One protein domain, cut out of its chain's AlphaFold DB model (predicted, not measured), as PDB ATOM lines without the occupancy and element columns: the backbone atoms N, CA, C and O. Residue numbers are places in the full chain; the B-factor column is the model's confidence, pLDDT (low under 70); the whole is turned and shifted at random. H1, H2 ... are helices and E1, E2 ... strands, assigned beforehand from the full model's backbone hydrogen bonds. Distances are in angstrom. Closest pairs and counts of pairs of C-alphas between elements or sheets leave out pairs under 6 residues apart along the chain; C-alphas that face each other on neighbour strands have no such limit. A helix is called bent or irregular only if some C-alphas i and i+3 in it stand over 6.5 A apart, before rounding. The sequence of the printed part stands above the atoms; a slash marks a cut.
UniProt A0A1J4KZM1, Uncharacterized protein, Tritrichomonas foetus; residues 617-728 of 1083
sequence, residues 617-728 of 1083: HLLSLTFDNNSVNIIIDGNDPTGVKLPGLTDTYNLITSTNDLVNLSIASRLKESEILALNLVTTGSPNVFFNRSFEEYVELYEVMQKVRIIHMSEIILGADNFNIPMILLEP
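AT A GLANCE: This is residues 617 to 728 of the 1083 residues of an uncharacterized protein of Tritrichomonas foetus (UniProt A0A1J4KZM1). The chain is wound in stacked turns, a short solenoid with two sheets as its walls: it runs along one wall in E5, E7 and E9 and comes back along the other in E6, E8 and E10. E1 joins the first wall beside E5, E2 and E3 extend that wall at one end of the stack, and the small helices H1 and H2 lie in the turn from E7 to E8. The printed part has 112 residues, with two named helices and ten named strands in the order E1 E2 E3 E4 E5 E6 E7 H1 H2 E8 E9 E10; the class is mostly strand. The larger sheet, E3 E2 E1 E5 E7 E9, is mixed, and the smaller, E4 E6 E8 E10, is all parallel. The whole is compact and rounded, with a radius of gyration of the C-alphas of 12.9 A and spans of 31 by 29 by 25 A.

IN THESE COORDINATES: Find C-alpha 618 at (20.142, -19.233, 23.810); from there E1, residues 618 to 624, runs 17.5 A. In the same sheet look for E2 at residues 627 to 632, 16.0 A, E3 at 640 to 642, E5 at 658 to 663, 16.7 A, E7 at 684 to 687 and E9 at 712 to 716, 13.6 A. The other sheet has E4 at 649 to 653, 13.1 A, E6 at 675 to 679, E8 at 704 to 708, and E10 at 725 to 727, ending at C-alpha 727 at (31.436, -33.710, 30.109). H1 is residues 689 to 694 and H2 is 698 to 701.

HOW THE PARTS SIT: Begin at E1 and E5, parallel at 6 degrees, with N 621 and O 660 at 2.8 A. Beyond E5, parallel neighbours follow: E7, with N 659 and O 684 at 2.8 A, then the edge strand E9, with N 685 and O 713 at 2.7 A. On the other side of E1, the hairpins E1 and E2, and E2 and E3, form a meander, each strand the antiparallel neighbour of the one before; N 622 and O 629 are at 2.8 A, N 640 and O 630 at 2.8 A. This sheet is strongly twisted. In the other sheet the neighbours are parallel, with these pairs within hydrogen-bond range: N 651 and O 676 at 2.8 A between E4 and E6, N 677 and O 705 at 2.8 A between E6 and E8, and N 706 and O 725 at 2.8 A between E8 and E10. H1 only grazes the larger sheet; its closest C-alphas to E5 are Ser 690 and Ile 663, 5.4 A. H2 is on neither sheet and is close to H1 but not clearly touching, with the C-alphas of Tyr 694 and Met 701 closest at 7.3 A. H1 is only just irregular, with C-alphas 690 and 693 6.8 A apart; 0 of its 2 O i to N i+4 pairs but 2 of its 3 O i to N i+3 pairs are within hydrogen-bond range, and H2 is too short for an i+4 pair.

THE WHOLE: The two C-alphas farthest apart, Gly 634 and Glu 696, are 35.3 A apart. The printed part has no cut, and its one long link is E5 to E6, with 11 residues. Look for low confidence, pLDDT under 70, at residues 634 to 639 and at 696; the mean of the printed part is 83.9.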
ATOM      1  N   HIS A 617      22.625 -16.630  21.466       89.75
ATOM      2  CA  HIS A 617      21.226 -16.238  21.623       89.75
ATOM      3  C   HIS A 617      20.375 -17.206  22.461       89.75
ATOM      4  O   HIS A 617      19.173 -16.997  22.591       89.75
ATOM      5  N   LEU A 618      20.931 -18.284  23.017       92.31
ATOM      6  CA  LEU A 618      20.142 -19.233  23.810       92.31
ATOM      7  C   LEU A 618      19.694 -18.619  25.149       92.31
ATOM      8  O   LEU A 618      20.533 -18.280  25.975       92.31
ATOM      9  N   LEU A 619      18.379 -18.563  25.400       91.69
ATOM     10  CA  LEU A 619      17.808 -18.023  26.645       91.69
ATOM     11  C   LEU A 619      17.175 -19.092  27.544       91.69
ATOM     12  O   LEU A 619      17.278 -19.028  28.772       91.69
ATOM     13  N   SER A 620      16.460 -20.068  26.970       91.81
ATOM     14  CA  SER A 620      15.860 -21.141  27.772       91.81
ATOM     15  C   SER A 620      15.521 -22.406  26.988       91.81
ATOM     16  O   SER A 620      15.345 -22.377  25.769       91.81
ATOM     17  N   LEU A 621      15.385 -23.506  27.726       92.75
ATOM     18  CA  LEU A 621      14.974 -24.823  27.258       92.75
ATOM     19  C   LEU A 621      13.829 -25.333  28.132       92.75
ATOM     20  O   LEU A 621      13.954 -25.416  29.355       92.75
ATOM     21  N   THR A 622      12.709 -25.690  27.514       91.19
ATOM     22  CA  THR A 622      11.552 -26.270  28.208       91.19
ATOM     23  C   THR A 622      11.252 -27.653  27.655       91.19
ATOM     24  O   THR A 622      10.771 -27.775  26.531       91.19
ATOM     25  N   PHE A 623      11.519 -28.693  28.438       88.06
ATOM     26  CA  PHE A 623      11.177 -30.071  28.098       88.06
ATOM     27  C   PHE A 623       9.659 -30.260  28.202       88.06
ATOM     28  O   PHE A 623       9.061 -29.967  29.233       88.06
ATOM     29  N   ASP A 624       9.032 -30.739  27.135       85.19
ATOM     30  CA  ASP A 624       7.600 -31.023  27.018       85.19
ATOM     31  C   ASP A 624       7.420 -32.454  26.471       85.19
ATOM     32  O   ASP A 624       8.394 -33.122  26.127       85.19
ATOM     33  N   ASN A 625       6.190 -32.962  26.400       83.88
ATOM     34  CA  ASN A 625       5.899 -34.345  26.015       83.88
ATOM     35  C   ASN A 625       6.557 -34.713  24.668       83.88
ATOM     36  O   ASN A 625       6.106 -34.249  23.614       83.88
ATOM     37  N   ASN A 626       7.628 -35.512  24.715       79.12
ATOM     38  CA  ASN A 626       8.481 -35.907  23.585       79.12
ATOM     39  C   ASN A 626       8.994 -34.731  22.732       79.12
ATOM     40  O   ASN A 626       9.106 -34.842  21.511       79.12
ATOM     41  N   SER A 627       9.248 -33.577  23.347       82.94
ATOM     42  CA  SER A 627       9.669 -32.361  22.642       82.94
ATOM     43  C   SER A 627      10.445 -31.419  23.559       82.94
ATOM     44  O   SER A 627      10.377 -31.522  24.781       82.94
ATOM     45  N   VAL A 628      11.190 -30.483  22.977       86.56
ATOM     46  CA  VAL A 628      11.874 -29.423  23.732       86.56
ATOM     47  C   VAL A 628      11.548 -28.092  23.073       86.56
ATOM     48  O   VAL A 628      11.760 -27.932  21.877       86.56
ATOM     49  N   ASN A 629      11.021 -27.136  23.831       87.44
ATOM     50  CA  ASN A 629      10.847 -25.766  23.362       87.44
ATOM     51  C   ASN A 629      12.133 -24.984  23.633       87.44
ATOM     52  O   ASN A 629      12.577 -24.913  24.780       87.44
ATOM     53  N   ILE A 630      12.711 -24.395  22.590       88.00
ATOM     54  CA  ILE A 630      13.910 -23.557  22.670       88.00
ATOM     55  C   ILE A 630      13.483 -22.091  22.584       88.00
ATOM     56  O   ILE A 630      12.795 -21.704  21.640       88.00
ATOM     57  N   ILE A 631      13.899 -21.261  23.538       87.81
ATOM     58  CA  ILE A 631      13.755 -19.801  23.444       87.81
ATOM     59  C   ILE A 631      15.110 -19.212  23.070       87.81
ATOM     60  O   ILE A 631      16.089 -19.383  23.799       87.81
ATOM     61  N   ILE A 632      15.130 -18.524  21.931       84.62
ATOM     62  CA  ILE A 632      16.287 -17.839  21.355       84.62
ATOM     63  C   ILE A 632      15.997 -16.332  21.399       84.62
ATOM     64  O   ILE A 632      14.866 -15.924  21.124       84.62
ATOM     65  N   ASP A 633      16.980 -15.514  21.769       72.81
ATOM     66  CA  ASP A 633      16.868 -14.056  21.776       72.81
ATOM     67  C   ASP A 633      16.462 -13.526  20.388       72.81
ATOM     68  O   ASP A 633      16.947 -13.998  19.362       72.81
ATOM     69  N   GLY A 634      15.526 -12.576  20.354       63.38
ATOM     70  CA  GLY A 634      14.932 -12.042  19.121       63.38
ATOM     71  C   GLY A 634      13.719 -12.802  18.555       63.38
ATOM     72  O   GLY A 634      13.064 -12.270  17.657       63.38
ATOM     73  N   ASN A 635      13.361 -13.980  19.086       60.75
ATOM     74  CA  ASN A 635      12.164 -14.739  18.681       60.75
ATOM     75  C   ASN A 635      10.940 -14.502  19.589       60.75
ATOM     76  O   ASN A 635      11.032 -13.883  20.648       60.75
ATOM     77  N   ASP A 636       9.769 -15.003  19.163       59.28
ATOM     78  CA  ASP A 636       8.531 -14.994  19.958       59.28
ATOM     79  C   ASP A 636       8.798 -15.568  21.371       59.28
ATOM     80  O   ASP A 636       9.362 -16.662  21.489       59.28
ATOM     81  N   PRO A 637       8.388 -14.875  22.455       57.44
ATOM     82  CA  PRO A 637       8.589 -15.330  23.835       57.44
ATOM     83  C   PRO A 637       7.939 -16.685  24.159       57.44
ATOM     84  O   PRO A 637       8.198 -17.243  25.224       57.44
ATOM     85  N   THR A 638       7.089 -17.221  23.279       59.69
ATOM     86  CA  THR A 638       6.513 -18.571  23.400       59.69
ATOM     87  C   THR A 638       7.487 -19.700  23.046       59.69
ATOM     88  O   THR A 638       7.223 -20.852  23.402       59.69
ATOM     89  N   GLY A 639       8.633 -19.383  22.437       67.00
ATOM     90  CA  GLY A 639       9.659 -20.357  22.081       67.00
ATOM     91  C   GLY A 639       9.305 -21.225  20.879       67.00
ATOM     92  O   GLY A 639       8.190 -21.237  20.360       67.00
ATOM     93  N   VAL A 640      10.302 -21.966  20.415       73.06
ATOM     94  CA  VAL A 640      10.249 -22.758  19.194       73.06
ATOM     95  C   VAL A 640      10.281 -24.242  19.568       73.06
ATOM     96  O   VAL A 640      11.250 -24.723  20.151       73.06
ATOM     97  N   LYS A 641       9.195 -24.971  19.281       78.12
ATOM     98  CA  LYS A 641       9.007 -26.372  19.694       78.12
ATOM     99  C   LYS A 641       9.730 -27.345  18.765       78.12
ATOM    100  O   LYS A 641       9.338 -27.476  17.609       78.12
ATOM    101  N   LEU A 642      10.714 -28.085  19.276       77.12
ATOM    102  CA  LEU A 642      11.350 -29.175  18.538       77.12
ATOM    103  C   LEU A 642      10.371 -30.347  18.351       77.12
ATOM    104  O   LEU A 642       9.889 -30.906  19.343       77.12
ATOM    105  N   PRO A 643      10.077 -30.747  17.105       70.12
ATOM    106  CA  PRO A 643       9.321 -31.960  16.823       70.12
ATOM    107  C   PRO A 643      10.210 -33.193  17.011       70.12
ATOM    108  O   PRO A 643      11.398 -33.118  16.749       70.12
ATOM    109  N   GLY A 644       9.654 -34.341  17.409       72.75
ATOM    110  CA  GLY A 644      10.401 -35.605  17.514       72.75
ATOM    111  C   GLY A 644      10.735 -36.216  16.145       72.75
ATOM    112  O   GLY A 644      10.050 -37.136  15.712       72.75
ATOM    113  N   LEU A 645      11.740 -35.668  15.454       78.94
ATOM    114  CA  LEU A 645      12.230 -36.115  14.139       78.94
ATOM    115  C   LEU A 645      13.388 -37.121  14.199       78.94
ATOM    116  O   LEU A 645      13.619 -37.837  13.233       78.94
ATOM    117  N   THR A 646      14.124 -37.144  15.306       82.94
ATOM    118  CA  THR A 646      15.272 -38.017  15.568       82.94
ATOM    119  C   THR A 646      15.350 -38.290  17.071       82.94
ATOM    120  O   THR A 646      14.772 -37.544  17.866       82.94
ATOM    121  N   ASP A 647      16.078 -39.334  17.458       74.81
ATOM    122  CA  ASP A 647      16.368 -39.653  18.857       74.81
ATOM    123  C   ASP A 647      17.520 -38.805  19.431       74.81
ATOM    124  O   ASP A 647      17.664 -38.719  20.652       74.81
ATOM    125  N   THR A 648      18.329 -38.160  18.576       81.62
ATOM    126  CA  THR A 648      19.526 -37.409  19.000       81.62
ATOM    127  C   THR A 648      19.483 -35.946  18.557       81.62
ATOM    128  O   THR A 648      19.667 -35.633  17.377       81.62
ATOM    129  N   TYR A 649      19.327 -35.040  19.528       88.88
ATOM    130  CA  TYR A 649      19.472 -33.593  19.336       88.88
ATOM    131  C   TYR A 649      20.754 -33.075  19.972       88.88
ATOM    132  O   TYR A 649      21.000 -33.296  21.159       88.88
ATOM    133  N   ASN A 650      21.517 -32.311  19.198       92.19
ATOM    134  CA  ASN A 650      22.646 -31.530  19.680       92.19
ATOM    135  C   ASN A 650      22.316 -30.043  19.535       92.19
ATOM    136  O   ASN A 650      21.958 -29.587  18.453       92.19
ATOM    137  N   LEU A 651      22.441 -29.279  20.612       93.19
ATOM    138  CA  LEU A 651      22.256 -27.835  20.622       93.19
ATOM    139  C   LEU A 651      23.580 -27.179  20.999       93.19
ATOM    140  O   LEU A 651      24.038 -27.344  22.124       93.19
ATOM    141  N   ILE A 652      24.194 -26.457  20.070       94.38
ATOM    142  CA  ILE A 652      25.461 -25.753  20.265       94.38
ATOM    143  C   ILE A 652      25.163 -24.300  20.640       94.38
ATOM    144  O   ILE A 652      24.365 -23.637  19.979       94.38
ATOM    145  N   THR A 653      25.801 -23.798  21.695       94.12
ATOM    146  CA  THR A 653      25.698 -22.397  22.119       94.12
ATOM    147  C   THR A 653      27.054 -21.840  22.549       94.12
ATOM    148  O   THR A 653      27.903 -22.548  23.096       94.12
ATOM    149  N   SER A 654      27.252 -20.546  22.317       93.88
ATOM    150  CA  SER A 654      28.403 -19.759  22.765       93.88
ATOM    151  C   SER A 654      28.014 -18.689  23.791       93.88
ATOM    152  O   SER A 654      28.792 -17.772  24.041       93.88
ATOM    153  N   THR A 655      26.804 -18.769  24.356       93.69
ATOM    154  CA  THR A 655      26.302 -17.760  25.295       93.69
ATOM    155  C   THR A 655      27.080 -17.756  26.612       93.69
ATOM    156  O   THR A 655      27.517 -18.801  27.097       93.69
ATOM    157  N   ASN A 656      27.232 -16.564  27.191       93.31
ATOM    158  CA  ASN A 656      27.728 -16.353  28.556       93.31
ATOM    159  C   ASN A 656      26.598 -15.916  29.508       93.31
ATOM    160  O   ASN A 656      26.846 -15.621  30.677       93.31
ATOM    161  N   ASP A 657      25.364 -15.837  29.002       91.88
ATOM    162  CA  ASP A 657      24.204 -15.384  29.758       91.88
ATOM    163  C   ASP A 657      23.523 -16.538  30.519       91.88
ATOM    164  O   ASP A 657      23.985 -17.684  30.564       91.88
ATOM    165  N   LEU A 658      22.417 -16.208  31.190       91.56
ATOM    166  CA  LEU A 658      21.578 -17.157  31.914       91.56
ATOM    167  C   LEU A 658      20.742 -18.004  30.943       91.56
ATOM    168  O   LEU A 658      19.864 -17.478  30.261       91.56
ATOM    169  N   VAL A 659      20.936 -19.321  30.977       94.19
ATOM    170  CA  VAL A 659      20.135 -20.313  30.252       94.19
ATOM    171  C   VAL A 659      19.187 -21.007  31.229       94.19
ATOM    172  O   VAL A 659      19.608 -21.814  32.056       94.19
ATOM    173  N   ASN A 660      17.889 -20.719  31.139       93.00
ATOM    174  CA  ASN A 660      16.888 -21.326  32.025       93.00
ATOM    175  C   ASN A 660      16.421 -22.693  31.506       93.00
ATOM    176  O   ASN A 660      15.965 -22.803  30.374       93.00
ATOM    177  N   LEU A 661      16.458 -23.726  32.341       93.19
ATOM    178  CA  LEU A 661      15.930 -25.058  32.051       93.19
ATOM    179  C   LEU A 661      14.638 -25.285  32.841       93.19
ATOM    180  O   LEU A 661      14.571 -25.039  34.050       93.19
ATOM    181  N   SER A 662      13.612 -25.809  32.168       91.56
ATOM    182  CA  SER A 662      12.346 -26.197  32.798       91.56
ATOM    183  C   SER A 662      11.719 -27.453  32.187       91.56
ATOM    184  O   SER A 662      12.044 -27.838  31.069       91.56
ATOM    185  N   ILE A 663      10.815 -28.098  32.922       88.25
ATOM    186  CA  ILE A 663      10.014 -29.256  32.521       88.25
ATOM    187  C   ILE A 663       8.531 -28.862  32.597       88.25
ATOM    188  O   ILE A 663       8.051 -28.345  33.609       88.25
ATOM    189  N   ALA A 664       7.784 -29.107  31.523       84.25
ATOM    190  CA  ALA A 664       6.336 -28.953  31.496       84.25
ATOM    191  C   ALA A 664       5.680 -29.945  32.473       84.25
ATOM    192  O   ALA A 664       6.133 -31.068  32.658       84.25
ATOM    193  N   SER A 665       4.604 -29.534  33.141       76.69
ATOM    194  CA  SER A 665       4.066 -30.269  34.293       76.69
ATOM    195  C   SER A 665       3.728 -31.745  34.002       76.69
ATOM    196  O   SER A 665       2.895 -32.015  33.136       76.69
ATOM    197  N   ARG A 666       4.244 -32.657  34.845       70.19
ATOM    198  CA  ARG A 666       3.873 -34.087  34.956       70.19
ATOM    199  C   ARG A 666       4.212 -34.972  33.749       70.19
ATOM    200  O   ARG A 666       3.422 -35.855  33.408       70.19
ATOM    201  N   LEU A 667       5.378 -34.775  33.137       77.50
ATOM    202  CA  LEU A 667       5.902 -35.725  32.150       77.50
ATOM    203  C   LEU A 667       6.303 -37.048  32.810       77.50
ATOM    204  O   LEU A 667       6.900 -37.055  33.890       77.50
ATOM    205  N   LYS A 668       6.007 -38.165  32.146       77.50
ATOM    206  CA  LYS A 668       6.563 -39.481  32.484       77.50
ATOM    207  C   LYS A 668       8.025 -39.572  32.047       77.50
ATOM    208  O   LYS A 668       8.469 -38.877  31.144       77.50
ATOM    209  N   GLU A 669       8.753 -40.521  32.620       71.31
ATOM    210  CA  GLU A 669      10.164 -40.798  32.308       71.31
ATOM    211  C   GLU A 669      10.435 -41.040  30.810       71.31
ATOM    212  O   GLU A 669      11.436 -40.587  30.247       71.31
ATOM    213  N   SER A 670       9.509 -41.730  30.139       75.00
ATOM    214  CA  SER A 670       9.561 -41.987  28.698       75.00
ATOM    215  C   SER A 670       9.294 -40.747  27.845       75.00
ATOM    216  O   SER A 670       9.550 -40.798  26.651       75.00
ATOM    217  N   GLU A 671       8.756 -39.673  28.431       78.81
ATOM    218  CA  GLU A 671       8.291 -38.470  27.727       78.81
ATOM    219  C   GLU A 671       9.350 -37.351  27.684       78.81
ATOM    220  O   GLU A 671       9.155 -36.351  26.997       78.81
ATOM    221  N   ILE A 672      10.478 -37.515  28.390       79.94
ATOM    222  CA  ILE A 672      11.626 -36.600  28.322       79.94
ATOM    223  C   ILE A 672      12.550 -37.037  27.179       79.94
ATOM    224  O   ILE A 672      13.062 -38.164  27.176       79.94
ATOM    225  N   LEU A 673      12.733 -36.131  26.215       82.19
ATOM    226  CA  LEU A 673      13.590 -36.286  25.040       82.19
ATOM    227  C   LEU A 673      15.071 -36.141  25.419       82.19
ATOM    228  O   LEU A 673      15.414 -35.317  26.269       82.19
ATOM    229  N   ALA A 674      15.945 -36.915  24.773       84.12
ATOM    230  CA  ALA A 674      17.385 -36.759  24.935       84.12
ATOM    231  C   ALA A 674      17.888 -35.494  24.221       84.12
ATOM    232  O   ALA A 674      17.548 -35.243  23.063       84.12
ATOM    233  N   LEU A 675      18.695 -34.698  24.921       89.44
ATOM    234  CA  LEU A 675      19.266 -33.453  24.414       89.44
ATOM    235  C   LEU A 675      20.708 -33.312  24.896       89.44
ATOM    236  O   LEU A 675      20.969 -33.322  26.102       89.44
ATOM    237  N   ASN A 676      21.619 -33.105  23.949       93.38
ATOM    238  CA  ASN A 676      22.995 -32.716  24.218       93.38
ATOM    239  C   ASN A 676      23.119 -31.196  24.054       93.38
ATOM    240  O   ASN A 676      23.033 -30.684  22.941       93.38
ATOM    241  N   LEU A 677      23.331 -30.470  25.145       94.44
ATOM    242  CA  LEU A 677      23.691 -29.057  25.128       94.44
ATOM    243  C   LEU A 677      25.218 -28.938  25.077       94.44
ATOM    244  O   LEU A 677      25.900 -29.294  26.033       94.44
ATOM    245  N   VAL A 678      25.754 -28.448  23.968       95.19
ATOM    246  CA  VAL A 678      27.185 -28.232  23.762       95.19
ATOM    247  C   VAL A 678      27.500 -26.755  23.986       95.19
ATOM    248  O   VAL A 678      27.048 -25.903  23.222       95.19
ATOM    249  N   THR A 679      28.265 -26.432  25.024       93.94
ATOM    250  CA  THR A 679      28.590 -25.048  25.390       93.94
ATOM    251  C   THR A 679      30.047 -24.730  25.065       93.94
ATOM    252  O   THR A 679      30.980 -25.345  25.584       93.94
ATOM    253  N   THR A 680      30.244 -23.743  24.196       92.81
ATOM    254  CA  THR A 680      31.566 -23.173  23.885       92.81
ATOM    255  C   THR A 680      31.845 -21.907  24.704       92.81
ATOM    256  O   THR A 680      33.000 -21.617  25.009       92.81
ATOM    257  N   GLY A 681      30.789 -21.190  25.108       90.31
ATOM    258  CA  GLY A 681      30.840 -20.089  26.074       90.31
ATOM    259  C   GLY A 681      30.769 -20.573  27.524       90.31
ATOM    260  O   GLY A 681      30.775 -21.779  27.782       90.31
ATOM    261  N   SER A 682      30.657 -19.622  28.453       92.12
ATOM    262  CA  SER A 682      30.581 -19.844  29.901       92.12
ATOM    263  C   SER A 682      29.200 -19.502  30.487       92.12
ATOM    264  O   SER A 682      29.074 -18.534  31.239       92.12
ATOM    265  N   PRO A 683      28.134 -20.243  30.124       93.69
ATOM    266  CA  PRO A 683      26.774 -19.916  30.532       93.69
ATOM    267  C   PRO A 683      26.490 -20.212  32.008       93.69
ATOM    268  O   PRO A 683      27.032 -21.146  32.612       93.69
ATOM    269  N   ASN A 684      25.507 -19.482  32.538       92.25
ATOM    270  CA  ASN A 684      24.839 -19.821  33.791       92.25
ATOM    271  C   ASN A 684      23.607 -20.681  33.475       92.25
ATOM    272  O   ASN A 684      22.581 -20.158  33.053       92.25
ATOM    273  N   VAL A 685      23.672 -21.994  33.667       93.00
ATOM    274  CA  VAL A 685      22.551 -22.909  33.412       93.00
ATOM    275  C   VAL A 685      21.710 -23.057  34.679       93.00
ATOM    276  O   VAL A 685      22.176 -23.578  35.693       93.00
ATOM    277  N   PHE A 686      20.457 -22.612  34.636       91.75
ATOM    278  CA  PHE A 686      19.583 -22.534  35.805       91.75
ATOM    279  C   PHE A 686      18.383 -23.479  35.710       91.75
ATOM    280  O   PHE A 686      17.527 -23.319  34.846       91.75
ATOM    281  N   PHE A 687      18.284 -24.442  36.624       90.38
ATOM    282  CA  PHE A 687      17.173 -25.386  36.735       90.38
ATOM    283  C   PHE A 687      16.056 -24.791  37.596       90.38
ATOM    284  O   PHE A 687      16.206 -24.611  38.807       90.38
ATOM    285  N   ASN A 688      14.902 -24.515  36.994       89.88
ATOM    286  CA  ASN A 688      13.777 -23.994  37.763       89.88
ATOM    287  C   ASN A 688      13.087 -25.095  38.596       89.88
ATOM    288  O   ASN A 688      13.339 -26.294  38.433       89.88
ATOM    289  N   ARG A 689      12.143 -24.689  39.450       88.06
ATOM    290  CA  ARG A 689      11.427 -25.590  40.375       88.06
ATOM    291  C   ARG A 689      10.746 -26.814  39.740       88.06
ATOM    292  O   ARG A 689      10.483 -27.788  40.435       88.06
ATOM    293  N   SER A 690      10.459 -26.810  38.440       88.00
ATOM    294  CA  SER A 690       9.840 -27.977  37.786       88.00
ATOM    295  C   SER A 690      10.704 -29.246  37.829       88.00
ATOM    296  O   SER A 690      10.165 -30.345  37.753       88.00
ATOM    297  N   PHE A 691      12.019 -29.108  38.009       87.06
ATOM    298  CA  PHE A 691      12.935 -30.237  38.162       87.06
ATOM    299  C   PHE A 691      12.899 -30.883  39.555       87.06
ATOM    300  O   PHE A 691      13.425 -31.982  39.703       87.06
ATOM    301  N   GLU A 692      12.266 -30.255  40.555       84.12
ATOM    302  CA  GLU A 692      12.216 -30.728  41.951       84.12
ATOM    303  C   GLU A 692      11.679 -32.171  42.057       84.12
ATOM    304  O   GLU A 692      12.227 -32.984  42.799       84.12
ATOM    305  N   GLU A 693      10.666 -32.523  41.257       81.69
ATOM    306  CA  GLU A 693      10.063 -33.869  41.231       81.69
ATOM    307  C   GLU A 693      10.937 -34.923  40.516       81.69
ATOM    308  O   GLU A 693      10.698 -36.120  40.665       81.69
ATOM    309  N   TYR A 694      11.954 -34.494  39.762       78.50
ATOM    310  CA  TYR A 694      12.795 -35.350  38.914       78.50
ATOM    311  C   TYR A 694      14.214 -35.547  39.462       78.50
ATOM    312  O   TYR A 694      14.978 -36.330  38.901       78.50
ATOM    313  N   VAL A 695      14.571 -34.879  40.566       73.44
ATOM    314  CA  VAL A 695      15.913 -34.958  41.176       73.44
ATOM    315  C   VAL A 695      16.307 -36.401  41.516       73.44
ATOM    316  O   VAL A 695      17.468 -36.766  41.359       73.44
ATOM    317  N   GLU A 696      15.347 -37.231  41.938       68.19
ATOM    318  CA  GLU A 696      15.569 -38.647  42.286       68.19
ATOM    319  C   GLU A 696      15.424 -39.611  41.080       68.19
ATOM    320  O   GLU A 696      15.592 -40.823  41.216       68.19
ATOM    321  N   LEU A 697      15.114 -39.106  39.878       75.50
ATOM    322  CA  LEU A 697      14.874 -39.919  38.675       75.50
ATOM    323  C   LEU A 697      16.115 -39.974  37.785       75.50
ATOM    324  O   LEU A 697      16.176 -39.405  36.694       75.50
ATOM    325  N   TYR A 698      17.116 -40.691  38.284       72.12
ATOM    326  CA  TYR A 698      18.446 -40.781  37.694       72.12
ATOM    327  C   TYR A 698      18.464 -41.114  36.188       72.12
ATOM    328  O   TYR A 698      18.995 -40.336  35.397       72.12
ATOM    329  N   GLU A 699      17.842 -42.227  35.782       73.56
ATOM    330  CA  GLU A 699      17.831 -42.694  34.381       73.56
ATOM    331  C   GLU A 699      17.233 -41.654  33.420       73.56
ATOM    332  O   GLU A 699      17.589 -41.584  32.244       73.56
ATOM    333  N   VAL A 700      16.335 -40.810  33.929       78.69
ATOM    334  CA  VAL A 700      15.653 -39.775  33.156       78.69
ATOM    335  C   VAL A 700      16.530 -38.544  32.994       78.69
ATOM    336  O   VAL A 700      16.615 -37.992  31.900       78.69
ATOM    337  N   MET A 701      17.202 -38.118  34.065       82.06
ATOM    338  CA  MET A 701      18.063 -36.934  34.041       82.06
ATOM    339  C   MET A 701      19.343 -37.153  33.234       82.06
ATOM    340  O   MET A 701      19.846 -36.198  32.648       82.06
ATOM    341  N   GLN A 702      19.802 -38.401  33.078       78.56
ATOM    342  CA  GLN A 702      20.904 -38.732  32.165       78.56
ATOM    343  C   GLN A 702      20.621 -38.396  30.693       78.56
ATOM    344  O   GLN A 702      21.562 -38.230  29.918       78.56
ATOM    345  N   LYS A 703      19.346 -38.280  30.297       82.94
ATOM    346  CA  LYS A 703      18.963 -37.874  28.936       82.94
ATOM    347  C   LYS A 703      19.303 -36.411  28.639       82.94
ATOM    348  O   LYS A 703      19.383 -36.032  27.473       82.94
ATOM    349  N   VAL A 704      19.494 -35.598  29.676       87.69
ATOM    350  CA  VAL A 704      19.995 -34.231  29.553       87.69
ATOM    351  C   VAL A 704      21.506 -34.283  29.744       87.69
ATOM    352  O   VAL A 704      21.999 -34.561  30.839       87.69
ATOM    353  N   ARG A 705      22.245 -34.029  28.665       91.06
ATOM    354  CA  ARG A 705      23.708 -34.006  28.671       91.06
ATOM    355  C   ARG A 705      24.190 -32.593  28.395       91.06
ATOM    356  O   ARG A 705      23.718 -31.964  27.455       91.06
ATOM    357  N   ILE A 706      25.142 -32.108  29.182       92.69
ATOM    358  CA  ILE A 706      25.853 -30.858  28.910       92.69
ATOM    359  C   ILE A 706      27.317 -31.197  28.642       92.69
ATOM    360  O   ILE A 706      28.017 -31.726  29.507       92.69
ATOM    361  N   ILE A 707      27.762 -30.902  27.427       93.88
ATOM    362  CA  ILE A 707      29.152 -31.023  26.995       93.88
ATOM    363  C   ILE A 707      29.708 -29.607  26.981       93.88
ATOM    364  O   ILE A 707      29.220 -28.774  26.223       93.88
ATOM    365  N   HIS A 708      30.693 -29.308  27.814       91.50
ATOM    366  CA  HIS A 708      31.202 -27.948  27.953       91.50
ATOM    367  C   HIS A 708      32.698 -27.882  27.660       91.50
ATOM    368  O   HIS A 708      33.469 -28.773  28.010       91.50
ATOM    369  N   MET A 709      33.091 -26.829  26.945       89.19
ATOM    370  CA  MET A 709      34.484 -26.556  26.574       89.19
ATOM    371  C   MET A 709      35.109 -25.439  27.424       89.19
ATOM    372  O   MET A 709      36.321 -25.236  27.366       89.19
ATOM    373  N   SER A 710      34.283 -24.737  28.199       88.25
ATOM    374  CA  SER A 710      34.614 -23.572  29.022       88.25
ATOM    375  C   SER A 710      33.893 -23.678  30.367       88.25
ATOM    376  O   SER A 710      33.001 -24.510  30.519       88.25
ATOM    377  N   GLU A 711      34.253 -22.836  31.341       87.56
ATOM    378  CA  GLU A 711      33.637 -22.892  32.671       87.56
ATOM    379  C   GLU A 711      32.120 -22.666  32.614       87.56
ATOM    380  O   GLU A 711      31.684 -21.672  32.046       87.56
ATOM    381  N   ILE A 712      31.322 -23.538  33.231       89.69
ATOM    382  CA  ILE A 712      29.861 -23.393  33.336       89.69
ATOM    383  C   ILE A 712      29.444 -23.181  34.788       89.69
ATOM    384  O   ILE A 712      30.049 -23.750  35.698       89.69
ATOM    385  N   ILE A 713      28.374 -22.418  35.023       88.19
ATOM    386  CA  ILE A 713      27.782 -22.276  36.361       88.19
ATOM    387  C   ILE A 713      26.401 -22.917  36.369       88.19
ATOM    388  O   ILE A 713      25.522 -22.522  35.612       88.19
ATOM    389  N   LEU A 714      26.180 -23.891  37.245       88.56
ATOM    390  CA  LEU A 714      24.901 -24.576  37.398       88.56
ATOM    391  C   LEU A 714      24.147 -24.031  38.618       88.56
ATOM    392  O   LEU A 714      24.695 -23.993  39.719       88.56
ATOM    393  N   GLY A 715      22.885 -23.631  38.460       86.94
ATOM    394  CA  GLY A 715      22.056 -23.114  39.559       86.94
ATOM    395  C   GLY A 715      20.657 -23.719  39.626       86.94
ATOM    396  O   GLY A 715      20.185 -24.269  38.641       86.94
ATOM    397  N   ALA A 716      19.991 -23.645  40.784       85.50
ATOM    398  CA  ALA A 716      18.626 -24.162  40.962       85.50
ATOM    399  C   ALA A 716      17.775 -23.363  41.974       85.50
ATOM    400  O   ALA A 716      18.306 -22.725  42.886       85.50
ATOM    401  N   ASP A 717      16.441 -23.433  41.843       80.94
ATOM    402  CA  ASP A 717      15.448 -22.763  42.714       80.94
ATOM    403  C   ASP A 717      15.290 -23.434  44.100       80.94
ATOM    404  O   ASP A 717      14.259 -24.036  44.405       80.94
ATOM    405  N   ASN A 718      16.273 -23.303  44.992       77.56
ATOM    406  CA  ASN A 718      16.207 -23.855  46.358       77.56
ATOM    407  C   ASN A 718      15.977 -25.385  46.423       77.56
ATOM    408  O   ASN A 718      15.364 -25.880  47.370       77.56
ATOM    409  N   PHE A 719      16.481 -26.142  45.447       78.06
ATOM    410  CA  PHE A 719      16.588 -27.607  45.491       78.06
ATOM    411  C   PHE A 719      17.970 -28.049  44.976       78.06
ATOM    412  O   PHE A 719      18.754 -27.223  44.502       78.06
ATOM    413  N   ASN A 720      18.316 -29.329  45.122       75.94
ATOM    414  CA  ASN A 720      19.605 -29.842  44.643       75.94
ATOM    415  C   ASN A 720      19.613 -29.974  43.118       75.94
ATOM    416  O   ASN A 720      18.619 -30.386  42.527       75.94
ATOM    417  N   ILE A 721      20.746 -29.689  42.477       79.88
ATOM    418  CA  ILE A 721      20.825 -29.772  41.015       79.88
ATOM    419  C   ILE A 721      20.644 -31.227  40.551       79.88
ATOM    420  O   ILE A 721      21.287 -32.120  41.119       79.88
ATOM    421  N   PRO A 722      19.778 -31.476  39.546       78.81
ATOM    422  CA  PRO A 722      19.508 -32.818  39.046       78.81
ATOM    423  C   PRO A 722      20.767 -33.511  38.526       78.81
ATOM    424  O   PRO A 722      21.719 -32.870  38.070       78.81
ATOM    425  N   MET A 723      20.760 -34.843  38.551       77.12
ATOM    426  CA  MET A 723      21.879 -35.656  38.077       77.12
ATOM    427  C   MET A 723      21.899 -35.770  36.544       77.12
ATOM    428  O   MET A 723      21.652 -36.826  35.969       77.12
ATOM    429  N   ILE A 724      22.200 -34.654  35.885       84.50
ATOM    430  CA  ILE A 724      22.457 -34.605  34.445       84.50
ATOM    431  C   ILE A 724      23.846 -35.164  34.106       84.50
ATOM    432  O   ILE A 724      24.741 -35.212  34.965       84.50
ATOM    433  N   LEU A 725      24.047 -35.564  32.850       85.69
ATOM    434  CA  LEU A 725      25.358 -35.994  32.360       85.69
ATOM    435  C   LEU A 725      26.206 -34.757  32.017       85.69
ATOM    436  O   LEU A 725      25.775 -33.921  31.232       85.69
ATOM    437  N   LEU A 726      27.399 -34.631  32.606       86.31
ATOM    438  CA  LEU A 726      28.336 -33.531  32.334       86.31
ATOM    439  C   LEU A 726      29.637 -34.059  31.745       86.31
ATOM    440  O   LEU A 726      30.194 -35.025  32.269       86.31
ATOM    441  N   GLU A 727      30.154 -33.377  30.729       87.56
ATOM    442  CA  GLU A 727      31.436 -33.710  30.109       87.56
ATOM    443  C   GLU A 727      32.284 -32.457  29.850       87.56
ATOM    444  O   GLU A 727      31.880 -31.647  29.017       87.56
ATOM    445  N   PRO A 728      33.453 -32.307  30.517       83.19
ATOM    446  CA  PRO A 728      33.947 -33.120  31.643       83.19
ATOM    447  C   PRO A 728      33.079 -32.972  32.919       83.19
ATOM    448  O   PRO A 728      32.401 -31.965  33.100       83.19
TER     449      PRO A 728